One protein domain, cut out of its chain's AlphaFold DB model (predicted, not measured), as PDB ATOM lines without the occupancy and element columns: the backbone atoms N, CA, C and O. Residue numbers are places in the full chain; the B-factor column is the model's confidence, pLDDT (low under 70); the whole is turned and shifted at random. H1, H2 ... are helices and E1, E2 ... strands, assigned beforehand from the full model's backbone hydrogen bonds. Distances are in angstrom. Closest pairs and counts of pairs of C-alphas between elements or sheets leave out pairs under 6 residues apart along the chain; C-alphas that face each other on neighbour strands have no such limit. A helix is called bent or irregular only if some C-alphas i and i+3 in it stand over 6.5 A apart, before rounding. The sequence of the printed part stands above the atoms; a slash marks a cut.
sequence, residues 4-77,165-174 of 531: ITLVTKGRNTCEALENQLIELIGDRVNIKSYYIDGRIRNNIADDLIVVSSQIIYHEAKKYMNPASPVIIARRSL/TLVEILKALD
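Overview. This is residues 4 to 77 and 165 to 174 of the 531 residues of the protein "PAS domain S-box protein" of Biomaibacter acetigenes (UniProt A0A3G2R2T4). A twisted sheet of four strands has helices on both faces, H1 and H3 near each other over one and H2 over the other, making three layers. The sheet is parallel, in the order E2 E1 E3 E4. The printed part has 84 residues, with E1, H1, E2, E3, H2, E4 and H3 along the chain, class mixed. It is compact, radius of gyration of the C-alphas 11.7 A, spanning 28 by 28 by 21 A.

Arrangement. E1, residues 4 to 8, is parallel to E2, residues 29 to 35; N 6 and O 32 are 2.8 A apart. E1 is also parallel to E3, residues 48 to 51, with N 5 and O 48 at 2.9 A. E3 is parallel to E4, residues 70 to 72, with N 71 and O 49 at 2.8 A. H1, residues 11 to 25, is on the sheet at a height of 8.9 A, along the strands; its closest C-alpha pair with E2 is Arg 11 and Tyr 35, 6.2 A. H3, residues 165 to 172, is on the same face, near H1, over E3 at a height of 9.4 A; C-alphas 48 and 172 are the closest of E3 and H3, 7.3 A. H2, residues 54 to 63, is on the opposite face, only just over E3 with 3 C-alphas, slantwise at 41 degrees on the local plane; C-alphas 51 and 57 are the closest of E3 and H2, 6.0 A. E1, H1, E2 and E3, H2, E4 are strand-helix-strand units, parallel neighbours joined through a helix, with right-handed crossovers. In H1 and H3 every O i to N i+4 pair is within hydrogen-bond range, in H2 4 of 6.

Along the chain. E1 begins at C-alpha 4 (115.263, 110.556, 80.535). H1 is 20.7 A long, E2 19.3 A and H2 15.0 A; H2 is only just irregular, C-alphas 59 and 62 being 7.0 A apart. H3 ends at C-alpha 172 (108.897, 107.080, 73.475).

Size, cuts and confidence. The farthest C-alphas, Asn 43 and Leu 77, are 31.6 A apart. The link E2 to E3 is long. Residues 78 to 164 are not printed, and C-alphas 77 and 165 are 13.8 A apart. Residues 39 and 42 have pLDDT under 70.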
ATOM      1  N   ILE A   4     115.755 111.812  79.976       91.19
ATOM      2  CA  ILE A   4     115.263 110.556  80.535       91.19
ATOM      3  C   ILE A   4     115.757 110.439  81.968       91.19
ATOM      4  O   ILE A   4     116.932 110.682  82.241       91.19
ATOM      5  N   THR A   5     114.859 110.063  82.873       91.00
ATOM      6  CA  THR A   5     115.218 109.782  84.261       91.00
ATOM      7  C   THR A   5     115.076 108.296  84.559       91.00
ATOM      8  O   THR A   5     113.977 107.751  84.510       91.00
ATOM      9  N   LEU A   6     116.192 107.645  84.881       89.69
ATOM     10  CA  LEU A   6     116.259 106.272  85.361       89.69
ATOM     11  C   LEU A   6     116.133 106.253  86.891       89.69
ATOM     12  O   LEU A   6     116.879 106.939  87.587       89.69
ATOM     13  N   VAL A   7     115.211 105.448  87.420       88.81
ATOM     14  CA  VAL A   7     115.018 105.251  88.862       88.81
ATOM     15  C   VAL A   7     115.206 103.779  89.221       88.81
ATOM     16  O   VAL A   7     114.471 102.915  88.735       88.81
ATOM     17  N   THR A   8     116.177 103.493  90.087       85.12
ATOM     18  CA  THR A   8     116.480 102.141  90.591       85.12
ATOM     19  C   THR A   8     116.400 102.071  92.121       85.12
ATOM     20  O   THR A   8     116.179 103.080  92.787       85.12
ATOM     21  N   LYS A   9     116.567 100.878  92.707       79.56
ATOM     22  CA  LYS A   9     116.681 100.713  94.168       79.56
ATOM     23  C   LYS A   9     118.081 101.071  94.674       79.56
ATOM     24  O   LYS A   9     118.247 102.042  95.404       79.56
ATOM     25  N   GLY A  10     119.077 100.325  94.189       76.06
ATOM     26  CA  GLY A  10     120.480 100.438  94.586       76.06
ATOM     27  C   GLY A  10     121.402 100.993  93.496       76.06
ATOM     28  O   GLY A  10     121.049 101.066  92.310       76.06
ATOM     29  N   ARG A  11     122.620 101.352  93.919       79.69
ATOM     30  CA  ARG A  11     123.644 102.021  93.102       79.69
ATOM     31  C   ARG A  11     124.218 101.144  91.983       79.69
ATOM     32  O   ARG A  11     124.286 101.608  90.852       79.69
ATOM     33  N   ASN A  12     124.561  99.884  92.259       75.56
ATOM     34  CA  ASN A  12     125.156  98.981  91.257       75.56
ATOM     35  C   ASN A  12     124.215  98.756  90.065       75.56
ATOM     36  O   ASN A  12     124.625  98.810  88.906       75.56
ATOM     37  N   THR A  13     122.925  98.566  90.349       77.62
ATOM     38  CA  THR A  13     121.885  98.477  89.320       77.62
ATOM     39  C   THR A  13     121.743  99.801  88.575       77.62
ATOM     40  O   THR A  13     121.642  99.791  87.356       77.62
ATOM     41  N   CYS A  14     121.782 100.940  89.272       84.06
ATOM     42  CA  CYS A  14     121.722 102.263  88.647       84.06
ATOM     43  C   CYS A  14     122.822 102.445  87.592       84.06
ATOM     44  O   CYS A  14     122.517 102.703  86.430       84.06
ATOM     45  N   GLU A  15     124.079 102.230  87.983       84.31
ATOM     46  CA  GLU A  15     125.247 102.407  87.113       84.31
ATOM     47  C   GLU A  15     125.215 101.437  85.917       84.31
ATOM     48  O   GLU A  15     125.495 101.827  84.783       84.31
ATOM     49  N   ALA A  16     124.818 100.176  86.127       82.44
ATOM     50  CA  ALA A  16     124.731  99.189  85.049       82.44
ATOM     51  C   ALA A  16     123.700  99.573  83.971       82.44
ATOM     52  O   ALA A  16     123.963  99.435  82.773       82.44
ATOM     53  N   LEU A  17     122.527 100.065  84.379       87.00
ATOM     54  CA  LEU A  17     121.449 100.397  83.439       87.00
ATOM     55  C   LEU A  17     121.648 101.743  82.773       87.00
ATOM     56  O   LEU A  17     121.332 101.884  81.595       87.00
ATOM     57  N   GLU A  18     122.217 102.699  83.497       89.12
ATOM     58  CA  GLU A  18     122.669 103.957  82.926       89.12
ATOM     59  C   GLU A  18     123.681 103.706  81.804       89.12
ATOM     60  O   GLU A  18     123.469 104.165  80.683       89.12
ATOM     61  N   ASN A  19     124.706 102.882  82.047       87.44
ATOM     62  CA  ASN A  19     125.688 102.519  81.023       87.44
ATOM     63  C   ASN A  19     125.039 101.858  79.798       87.44
ATOM     64  O   ASN A  19     125.385 102.186  78.663       87.44
ATOM     65  N   GLN A  20     124.064 100.967  80.004       85.81
ATOM     66  CA  GLN A  20     123.337 100.324  78.907       85.81
ATOM     67  C   GLN A  20     122.530 101.332  78.070       85.81
ATOM     68  O   GLN A  20     122.486 101.220  76.841       85.81
ATOM     69  N   LEU A  21     121.889 102.311  78.718       87.12
ATOM     70  CA  LEU A  21     121.143 103.373  78.042       87.12
ATOM     71  C   LEU A  21     122.080 104.335  77.302       87.12
ATOM     72  O   LEU A  21     121.785 104.690  76.162       87.12
ATOM     73  N   ILE A  22     123.221 104.698  77.897       88.06
ATOM     74  CA  ILE A  22     124.255 105.530  77.263       88.06
ATOM     75  C   ILE A  22     124.797 104.842  76.006       88.06
ATOM     76  O   ILE A  22     124.871 105.472  74.955       88.06
ATOM     77  N   GLU A  23     125.117 103.547  76.073       84.31
ATOM     78  CA  GLU A  23     125.655 102.795  74.929       84.31
ATOM     79  C   GLU A  23     124.681 102.770  73.733       84.31
ATOM     80  O   GLU A  23     125.101 102.808  72.575       84.31
ATOM     81  N   LEU A  24     123.370 102.738  73.996       82.44
ATOM     82  CA  LEU A  24     122.336 102.695  72.959       82.44
ATOM     83  C   LEU A  24     121.968 104.094  72.428       82.44
ATOM     84  O   LEU A  24     121.907 104.332  71.213       82.44
ATOM     85  N   ILE A  25     121.699 105.028  73.339       84.69
ATOM     86  CA  ILE A  25     121.128 106.344  73.036       84.69
ATOM     87  C   ILE A  25     122.235 107.355  72.689       84.69
ATOM     88  O   ILE A  25     122.082 108.126  71.733       84.69
ATOM     89  N   GLY A  26     123.387 107.277  73.362       79.50
ATOM     90  CA  GLY A  26     124.510 108.214  73.246       79.50
ATOM     91  C   GLY A  26     124.171 109.620  73.752       79.50
ATOM     92  O   GLY A  26     123.179 109.819  74.450       79.50
ATOM     93  N   ASP A  27     124.938 110.624  73.322       79.25
ATOM     94  CA  ASP A  27     124.850 112.017  73.808       79.25
ATOM     95  C   ASP A  27     123.618 112.805  73.316       79.25
ATOM     96  O   ASP A  27     123.617 114.033  73.306       79.25
ATOM     97  N   ARG A  28     122.562 112.138  72.836       76.75
ATOM     98  CA  ARG A  28     121.376 112.800  72.253       76.75
ATOM     99  C   ARG A  28     120.270 113.084  73.255       76.75
ATOM    100  O   ARG A  28     119.416 113.942  73.013       76.75
ATOM    101  N   VAL A  29     120.280 112.352  74.360       84.31
ATOM    102  CA  VAL A  29     119.304 112.452  75.439       84.31
ATOM    103  C   VAL A  29     120.082 112.638  76.726       84.31
ATOM    104  O   VAL A  29     121.069 111.949  76.963       84.31
ATOM    105  N   ASN A  30     119.649 113.584  77.550       86.56
ATOM    106  CA  ASN A  30     120.242 113.777  78.862       86.56
ATOM    107  C   ASN A  30     119.722 112.683  79.804       86.56
ATOM    108  O   ASN A  30     118.551 112.723  80.190       86.56
ATOM    109  N   ILE A  31     120.569 111.703  80.121       88.00
ATOM    110  CA  ILE A  31     120.251 110.617  81.053       88.00
ATOM    111  C   ILE A  31     120.562 111.102  82.469       88.00
ATOM    112  O   ILE A  31     121.682 111.507  82.769       88.00
ATOM    113  N   LYS A  32     119.549 111.091  83.335       89.38
ATOM    114  CA  LYS A  32     119.686 111.333  84.774       89.38
ATOM    115  C   LYS A  32     119.342 110.047  85.499       89.38
ATOM    116  O   LYS A  32     118.329 109.429  85.188       89.38
ATOM    117  N   SER A  33     120.125 109.685  86.501       87.94
ATOM    118  CA  SER A  33     119.927 108.423  87.206       87.94
ATOM    119  C   SER A  33     119.824 108.662  88.710       87.94
ATOM    120  O   SER A  33     120.623 109.395  89.295       87.94
ATOM    121  N   TYR A  34     118.801 108.084  89.334       87.62
ATOM    122  CA  TYR A  34     118.544 108.167  90.768       87.62
ATOM    123  C   TYR A  34     118.304 106.772  91.338       87.62
ATOM    124  O   TYR A  34     117.723 105.911  90.681       87.62
ATOM    125  N   TYR A  35     118.687 106.571  92.594       85.31
ATOM    126  CA  TYR A  35     118.421 105.336  93.323       85.31
ATOM    127  C   TYR A  35     117.730 105.643  94.659       85.31
ATOM    128  O   TYR A  35     118.063 106.637  95.311       85.31
ATOM    129  N   ILE A  36     116.727 104.838  95.030       79.81
ATOM    130  CA  ILE A  36     115.846 105.083  96.188       79.81
ATOM    131  C   ILE A  36     116.608 105.055  97.515       79.81
ATOM    132  O   ILE A  36     116.329 105.885  98.378       79.81
ATOM    133  N   ASP A  37     117.614 104.188  97.650       73.62
ATOM    134  CA  ASP A  37     118.447 104.106  98.860       73.62
ATOM    135  C   ASP A  37     119.359 105.345  99.047       73.62
ATOM    136  O   ASP A  37     120.088 105.465 100.032       73.62
ATOM    137  N   GLY A  38     119.347 106.280  98.088       70.88
ATOM    138  CA  GLY A  38     120.117 107.522  98.084       70.88
ATOM    139  C   GLY A  38     119.261 108.790  98.135       70.88
ATOM    140  O   GLY A  38     118.146 108.824  98.650       70.88
ATOM    141  N   ARG A  39     119.799 109.897  97.604       64.38
ATOM    142  CA  ARG A  39     119.072 111.175  97.519       64.38
ATOM    143  C   ARG A  39     118.284 111.260  96.212       64.38
ATOM    144  O   ARG A  39     118.866 111.505  95.158       64.38
ATOM    145  N   ILE A  40     116.960 111.146  96.302       75.81
ATOM    146  CA  ILE A  40     116.034 111.443  95.202       75.81
ATOM    147  C   ILE A  40     115.624 112.919  95.219       75.81
ATOM    148  O   ILE A  40     115.360 113.506  96.270       75.81
ATOM    149  N   ARG A  41     115.557 113.530  94.033       73.88
ATOM    150  CA  ARG A  41     115.030 114.886  93.841       73.88
ATOM    151  C   ARG A  41     113.496 114.857  93.818       73.88
ATOM    152  O   ARG A  41     112.908 114.034  93.129       73.88
ATOM    153  N   ASN A  42     112.850 115.790  94.518       69.81
ATOM    154  CA  ASN A  42     111.395 115.960  94.440       69.81
ATOM    155  C   ASN A  42     110.983 116.570  93.088       69.81
ATOM    156  O   ASN A  42     111.649 117.486  92.600       69.81
ATOM    157  N   ASN A  43     109.846 116.116  92.548       76.25
ATOM    158  CA  ASN A  43     109.227 116.590  91.305       76.25
ATOM    159  C   ASN A  43     110.081 116.340  90.045       76.25
ATOM    160  O   ASN A  43     110.452 117.268  89.326       76.25
ATOM    161  N   ILE A  44     110.405 115.071  89.790       79.75
ATOM    162  CA  ILE A  44     111.052 114.619  88.553       79.75
ATOM    163  C   ILE A  44     110.075 114.846  87.390       79.75
ATOM    164  O   ILE A  44     109.017 114.220  87.341       79.75
ATOM    165  N   ALA A  45     110.431 115.752  86.480       78.56
ATOM    166  CA  ALA A  45     109.634 116.144  85.320       78.56
ATOM    167  C   ALA A  45     110.524 116.120  84.069       78.56
ATOM    168  O   ALA A  45     111.023 117.151  83.621       78.56
ATOM    169  N   ASP A  46     110.775 114.913  83.569       84.31
ATOM    170  CA  ASP A  46     111.559 114.654  82.360       84.31
ATOM    171  C   ASP A  46     110.664 114.036  81.274       84.31
ATOM    172  O   ASP A  46     109.541 113.603  81.564       84.31
ATOM    173  N   ASP A  47     111.145 114.012  80.027       84.00
ATOM    174  CA  ASP A  47     110.369 113.549  78.864       84.00
ATOM    175  C   ASP A  47     110.015 112.059  78.938       84.00
ATOM    176  O   ASP A  47     109.053 111.618  78.312       84.00
ATOM    177  N   LEU A  48     110.782 111.279  79.703       88.69
ATOM    178  CA  LEU A  48     110.508 109.877  79.990       88.69
ATOM    179  C   LEU A  48     111.101 109.476  81.340       88.69
ATOM    180  O   LEU A  48     112.256 109.780  81.639       88.69
ATOM    181  N   ILE A  49     110.339 108.736  82.139       90.25
ATOM    182  CA  ILE A  49     110.827 108.143  83.385       90.25
ATOM    183  C   ILE A  49     110.875 106.624  83.216       90.25
ATOM    184  O   ILE A  49     109.869 105.998  82.898       90.25
ATOM    185  N   VAL A  50     112.042 106.020  83.430       89.88
ATOM    186  CA  VAL A  50     112.235 104.566  83.391       89.88
ATOM    187  C   VAL A  50     112.480 104.066  84.799       89.88
ATOM    188  O   VAL A  50     113.384 104.539  85.481       89.88
ATOM    189  N   VAL A  51     111.693 103.092  85.238       89.62
ATOM    190  CA  VAL A  51     111.779 102.549  86.595       89.62
ATOM    191  C   VAL A  51     112.189 101.085  86.543       89.62
ATOM    192  O   VAL A  51     111.652 100.330  85.740       89.62
ATOM    193  N   SER A  52     113.133 100.660  87.387       83.56
ATOM    194  CA  SER A  52     113.732  99.319  87.289       83.56
ATOM    195  C   SER A  52     112.791  98.152  87.608       83.56
ATOM    196  O   SER A  52     113.117  97.023  87.251       83.56
ATOM    197  N   SER A  53     111.680  98.388  88.316       81.94
ATOM    198  CA  SER A  53     110.657  97.378  88.625       81.94
ATOM    199  C   SER A  53     109.335  98.015  89.083       81.94
ATOM    200  O   SER A  53     109.280  99.201  89.419       81.94
ATOM    201  N   GLN A  54     108.264  97.214  89.135       82.75
ATOM    202  CA  GLN A  54     106.937  97.642  89.601       82.75
ATOM    203  C   GLN A  54     106.956  98.155  91.051       82.75
ATOM    204  O   GLN A  54     106.276  99.124  91.380       82.75
ATOM    205  N   ILE A  55     107.752  97.527  91.916       79.19
ATOM    206  CA  ILE A  55     107.870  97.885  93.338       79.19
ATOM    207  C   ILE A  55     108.461  99.293  93.474       79.19
ATOM    208  O   ILE A  55     107.880 100.161  94.126       79.19
ATOM    209  N   ILE A  56     109.547  99.555  92.745       83.06
ATOM    210  CA  ILE A  56     110.213 100.862  92.714       83.06
ATOM    211  C   ILE A  56     109.289 101.935  92.134       83.06
ATOM    212  O   ILE A  56     109.317 103.075  92.592       83.06
ATOM    213  N   TYR A  57     108.403 101.588  91.195       86.50
ATOM    214  CA  TYR A  57     107.402 102.533  90.698       86.50
ATOM    215  C   TYR A  57     106.451 102.995  91.809       86.50
ATOM    216  O   TYR A  57     106.208 104.195  91.940       86.50
ATOM    217  N   HIS A  58     105.959 102.082  92.650       85.56
ATOM    218  CA  HIS A  58     105.084 102.443  93.769       85.56
ATOM    219  C   HIS A  58     105.785 103.340  94.796       85.56
ATOM    220  O   HIS A  58     105.189 104.313  95.261       85.56
ATOM    221  N   GLU A  59     107.050 103.061  95.109       83.81
ATOM    222  CA  GLU A  59     107.835 103.851  96.061       83.81
ATOM    223  C   GLU A  59     108.223 105.230  95.518       83.81
ATOM    224  O   GLU A  59     108.174 106.231  96.243       83.81
ATOM    225  N   ALA A  60     108.579 105.300  94.236       84.38
ATOM    226  CA  ALA A  60     109.063 106.518  93.605       84.38
ATOM    227  C   ALA A  60     107.941 107.428  93.072       84.38
ATOM    228  O   ALA A  60     108.187 108.607  92.818       84.38
ATOM    229  N   LYS A  61     106.692 106.938  92.988       84.06
ATOM    230  CA  LYS A  61     105.515 107.693  92.513       84.06
ATOM    231  C   LYS A  61     105.333 109.050  93.201       84.06
ATOM    232  O   LYS A  61     104.918 110.008  92.561       84.06
ATOM    233  N   LYS A  62     105.673 109.154  94.491       83.00
ATOM    234  CA  LYS A  62     105.580 110.397  95.288       83.00
ATOM    235  C   LYS A  62     106.574 111.489  94.870       83.00
ATOM    236  O   LYS A  62     106.397 112.646  95.240       83.00
ATOM    237  N   TYR A  63     107.608 111.127  94.113       83.31
ATOM    238  CA  TYR A  63     108.654 112.032  93.641       83.31
ATOM    239  C   TYR A  63     108.511 112.399  92.159       83.31
ATOM    240  O   TYR A  63     109.205 113.304  91.697       83.31
ATOM    241  N   MET A  64     107.628 111.722  91.419       85.31
ATOM    242  CA  MET A  64     107.458 111.870  89.972       85.31
ATOM    243  C   MET A  64     106.297 112.809  89.635       85.31
ATOM    244  O   MET A  64     105.262 112.798  90.301       85.31
ATOM    245  N   ASN A  65     106.448 113.598  88.571       82.00
ATOM    246  CA  ASN A  65     105.353 114.389  88.023       82.00
ATOM    247  C   ASN A  65     104.346 113.466  87.297       82.00
ATOM    248  O   ASN A  65     104.758 112.739  86.390       82.00
ATOM    249  N   PRO A  66     103.037 113.506  87.624       77.75
ATOM    250  CA  PRO A  66     102.017 112.677  86.970       77.75
ATOM    251  C   PRO A  66     101.887 112.885  85.455       77.75
ATOM    252  O   PRO A  66     101.317 112.033  84.779       77.75
ATOM    253  N   ALA A  67     102.365 114.016  84.926       79.94
ATOM    254  CA  ALA A  67     102.312 114.331  83.501       79.94
ATOM    255  C   ALA A  67     103.433 113.669  82.677       79.94
ATOM    256  O   ALA A  67     103.330 113.625  81.451       79.94
ATOM    257  N   SER A  68     104.495 113.168  83.319       84.62
ATOM    258  CA  SER A  68     105.602 112.500  82.628       84.62
ATOM    259  C   SER A  68     105.252 111.036  82.324       84.62
ATOM    260  O   SER A  68     104.788 110.326  83.221       84.62
ATOM    261  N   PRO A  69     105.489 110.540  81.095       87.50
ATOM    262  CA  PRO A  69     105.271 109.135  80.770       87.50
ATOM    263  C   PRO A  69     106.267 108.251  81.531       87.50
ATOM    264  O   PRO A  69     107.449 108.584  81.653       87.50
ATOM    265  N   VAL A  70     105.786 107.111  82.035       90.44
ATOM    266  CA  VAL A  70     106.581 106.171  82.836       90.44
ATOM    267  C   VAL A  70     106.625 104.801  82.163       90.44
ATOM    268  O   VAL A  70     105.580 104.236  81.845       90.44
ATOM    269  N   ILE A  71     107.828 104.250  81.987       91.06
ATOM    270  CA  ILE A  71     108.064 102.874  81.536       91.06
ATOM    271  C   ILE A  71     108.629 102.066  82.699       91.06
ATOM    272  O   ILE A  71     109.624 102.441  83.322       91.06
ATOM    273  N   ILE A  72     108.009 100.923  82.974       90.12
ATOM    274  CA  ILE A  72     108.489  99.969  83.972       90.12
ATOM    275  C   ILE A  72     109.347  98.943  83.242       90.12
ATOM    276  O   ILE A  72     108.859  98.197  82.393       90.12
ATOM    277  N   ALA A  73     110.642  98.945  83.539       86.69
ATOM    278  CA  ALA A  73     111.612  98.159  82.810       86.69
ATOM    279  C   ALA A  73     111.474  96.669  83.112       86.69
ATOM    280  O   ALA A  73     111.578  96.236  84.261       86.69
ATOM    281  N   ARG A  74     111.326  95.873  82.053       85.75
ATOM    282  CA  ARG A  74     111.543  94.430  82.121       85.75
ATOM    283  C   ARG A  74     113.043  94.170  82.137       85.75
ATOM    284  O   ARG A  74     113.833  94.912  81.547       85.75
ATOM    285  N   ARG A  75     113.444  93.128  82.859       83.81
ATOM    286  CA  ARG A  75     114.844  92.845  83.176       83.81
ATOM    287  C   ARG A  75     115.219  91.480  82.604       83.81
ATOM    288  O   ARG A  75     114.566  90.492  82.921       83.81
ATOM    289  N   SER A  76     116.275  91.392  81.807       80.50
ATOM    290  CA  SER A  76     116.813  90.130  81.288       80.50
ATOM    291  C   SER A  76     118.091  89.746  82.037       80.50
ATOM    292  O   SER A  76     118.842  90.617  82.477       80.50
ATOM    293  N   LEU A  77     118.363  88.450  82.192       79.31
ATOM    294  CA  LEU A  77     119.632  87.989  82.766       79.31
ATOM    295  C   LEU A  77     120.795  88.261  81.813       79.31
ATOM    296  O   LEU A  77     120.622  88.327  80.592       79.31
ATOM    297  N   THR A 165     111.720  96.468  76.420       90.19
ATOM    298  CA  THR A 165     111.760  97.758  77.112       90.19
ATOM    299  C   THR A 165     112.672  98.757  76.397       90.19
ATOM    300  O   THR A 165     112.318  99.928  76.295       90.19
ATOM    301  N   LEU A 166     113.819  98.335  75.850       88.88
ATOM    302  CA  LEU A 166     114.671  99.239  75.061       88.88
ATOM    303  C   LEU A 166     113.942  99.768  73.818       88.88
ATOM    304  O   LEU A 166     114.056 100.951  73.505       88.88
ATOM    305  N   VAL A 167     113.156  98.928  73.138       89.00
ATOM    306  CA  VAL A 167     112.316  99.347  72.004       89.00
ATOM    307  C   VAL A 167     111.232 100.334  72.450       89.00
ATOM    308  O   VAL A 167     111.025 101.341  71.777       89.00
ATOM    309  N   GLU A 168     110.574 100.094  73.589       89.88
ATOM    310  CA  GLU A 168     109.585 101.019  74.162       89.88
ATOM    311  C   GLU A 168     110.208 102.383  74.507       89.88
ATOM    312  O   GLU A 168     109.640 103.418  74.158       89.88
ATOM    313  N   ILE A 169     111.403 102.392  75.112       89.38
ATOM    314  CA  ILE A 169     112.163 103.611  75.430       89.38
ATOM    315  C   ILE A 169     112.529 104.367  74.150       89.38
ATOM    316  O   ILE A 169     112.283 105.568  74.048       89.38
ATOM    317  N   LEU A 170     113.079 103.679  73.145       88.56
ATOM    318  CA  LEU A 170     113.437 104.300  71.868       88.56
ATOM    319  C   LEU A 170     112.211 104.854  71.134       88.56
ATOM    320  O   LEU A 170     112.305 105.917  70.522       88.56
ATOM    321  N   LYS A 171     111.064 104.169  71.213       89.38
ATOM    322  CA  LYS A 171     109.798 104.637  70.639       89.38
ATOM    323  C   LYS A 171     109.282 105.884  71.357       89.38
ATOM    324  O   LYS A 171     108.919 106.840  70.688       89.38
ATOM    325  N   ALA A 172     109.298 105.908  72.691       88.00
ATOM    326  CA  ALA A 172     108.897 107.080  73.475       88.00
ATOM    327  C   ALA A 172     109.812 108.299  73.235       88.00
ATOM    328  O   ALA A 172     109.383 109.446  73.352       88.00
ATOM    329  N   LEU A 173     111.071 108.062  72.861       86.94
ATOM    330  CA  LEU A 173     112.042 109.105  72.542       86.94
ATOM    331  C   LEU A 173     112.085 109.487  71.053       86.94
ATOM    332  O   LEU A 173     112.860 110.377  70.710       86.94
ATOM    333  N   ASP A 174     111.246 108.914  70.185       87.12
ATOM    334  CA  ASP A 174     111.293 109.082  68.716       87.12
ATOM    335  C   ASP A 174     112.677 108.777  68.105       87.12
ATOM    336  O   ASP A 174     113.120 109.416  67.155       87.12
TER     337      ASP A 174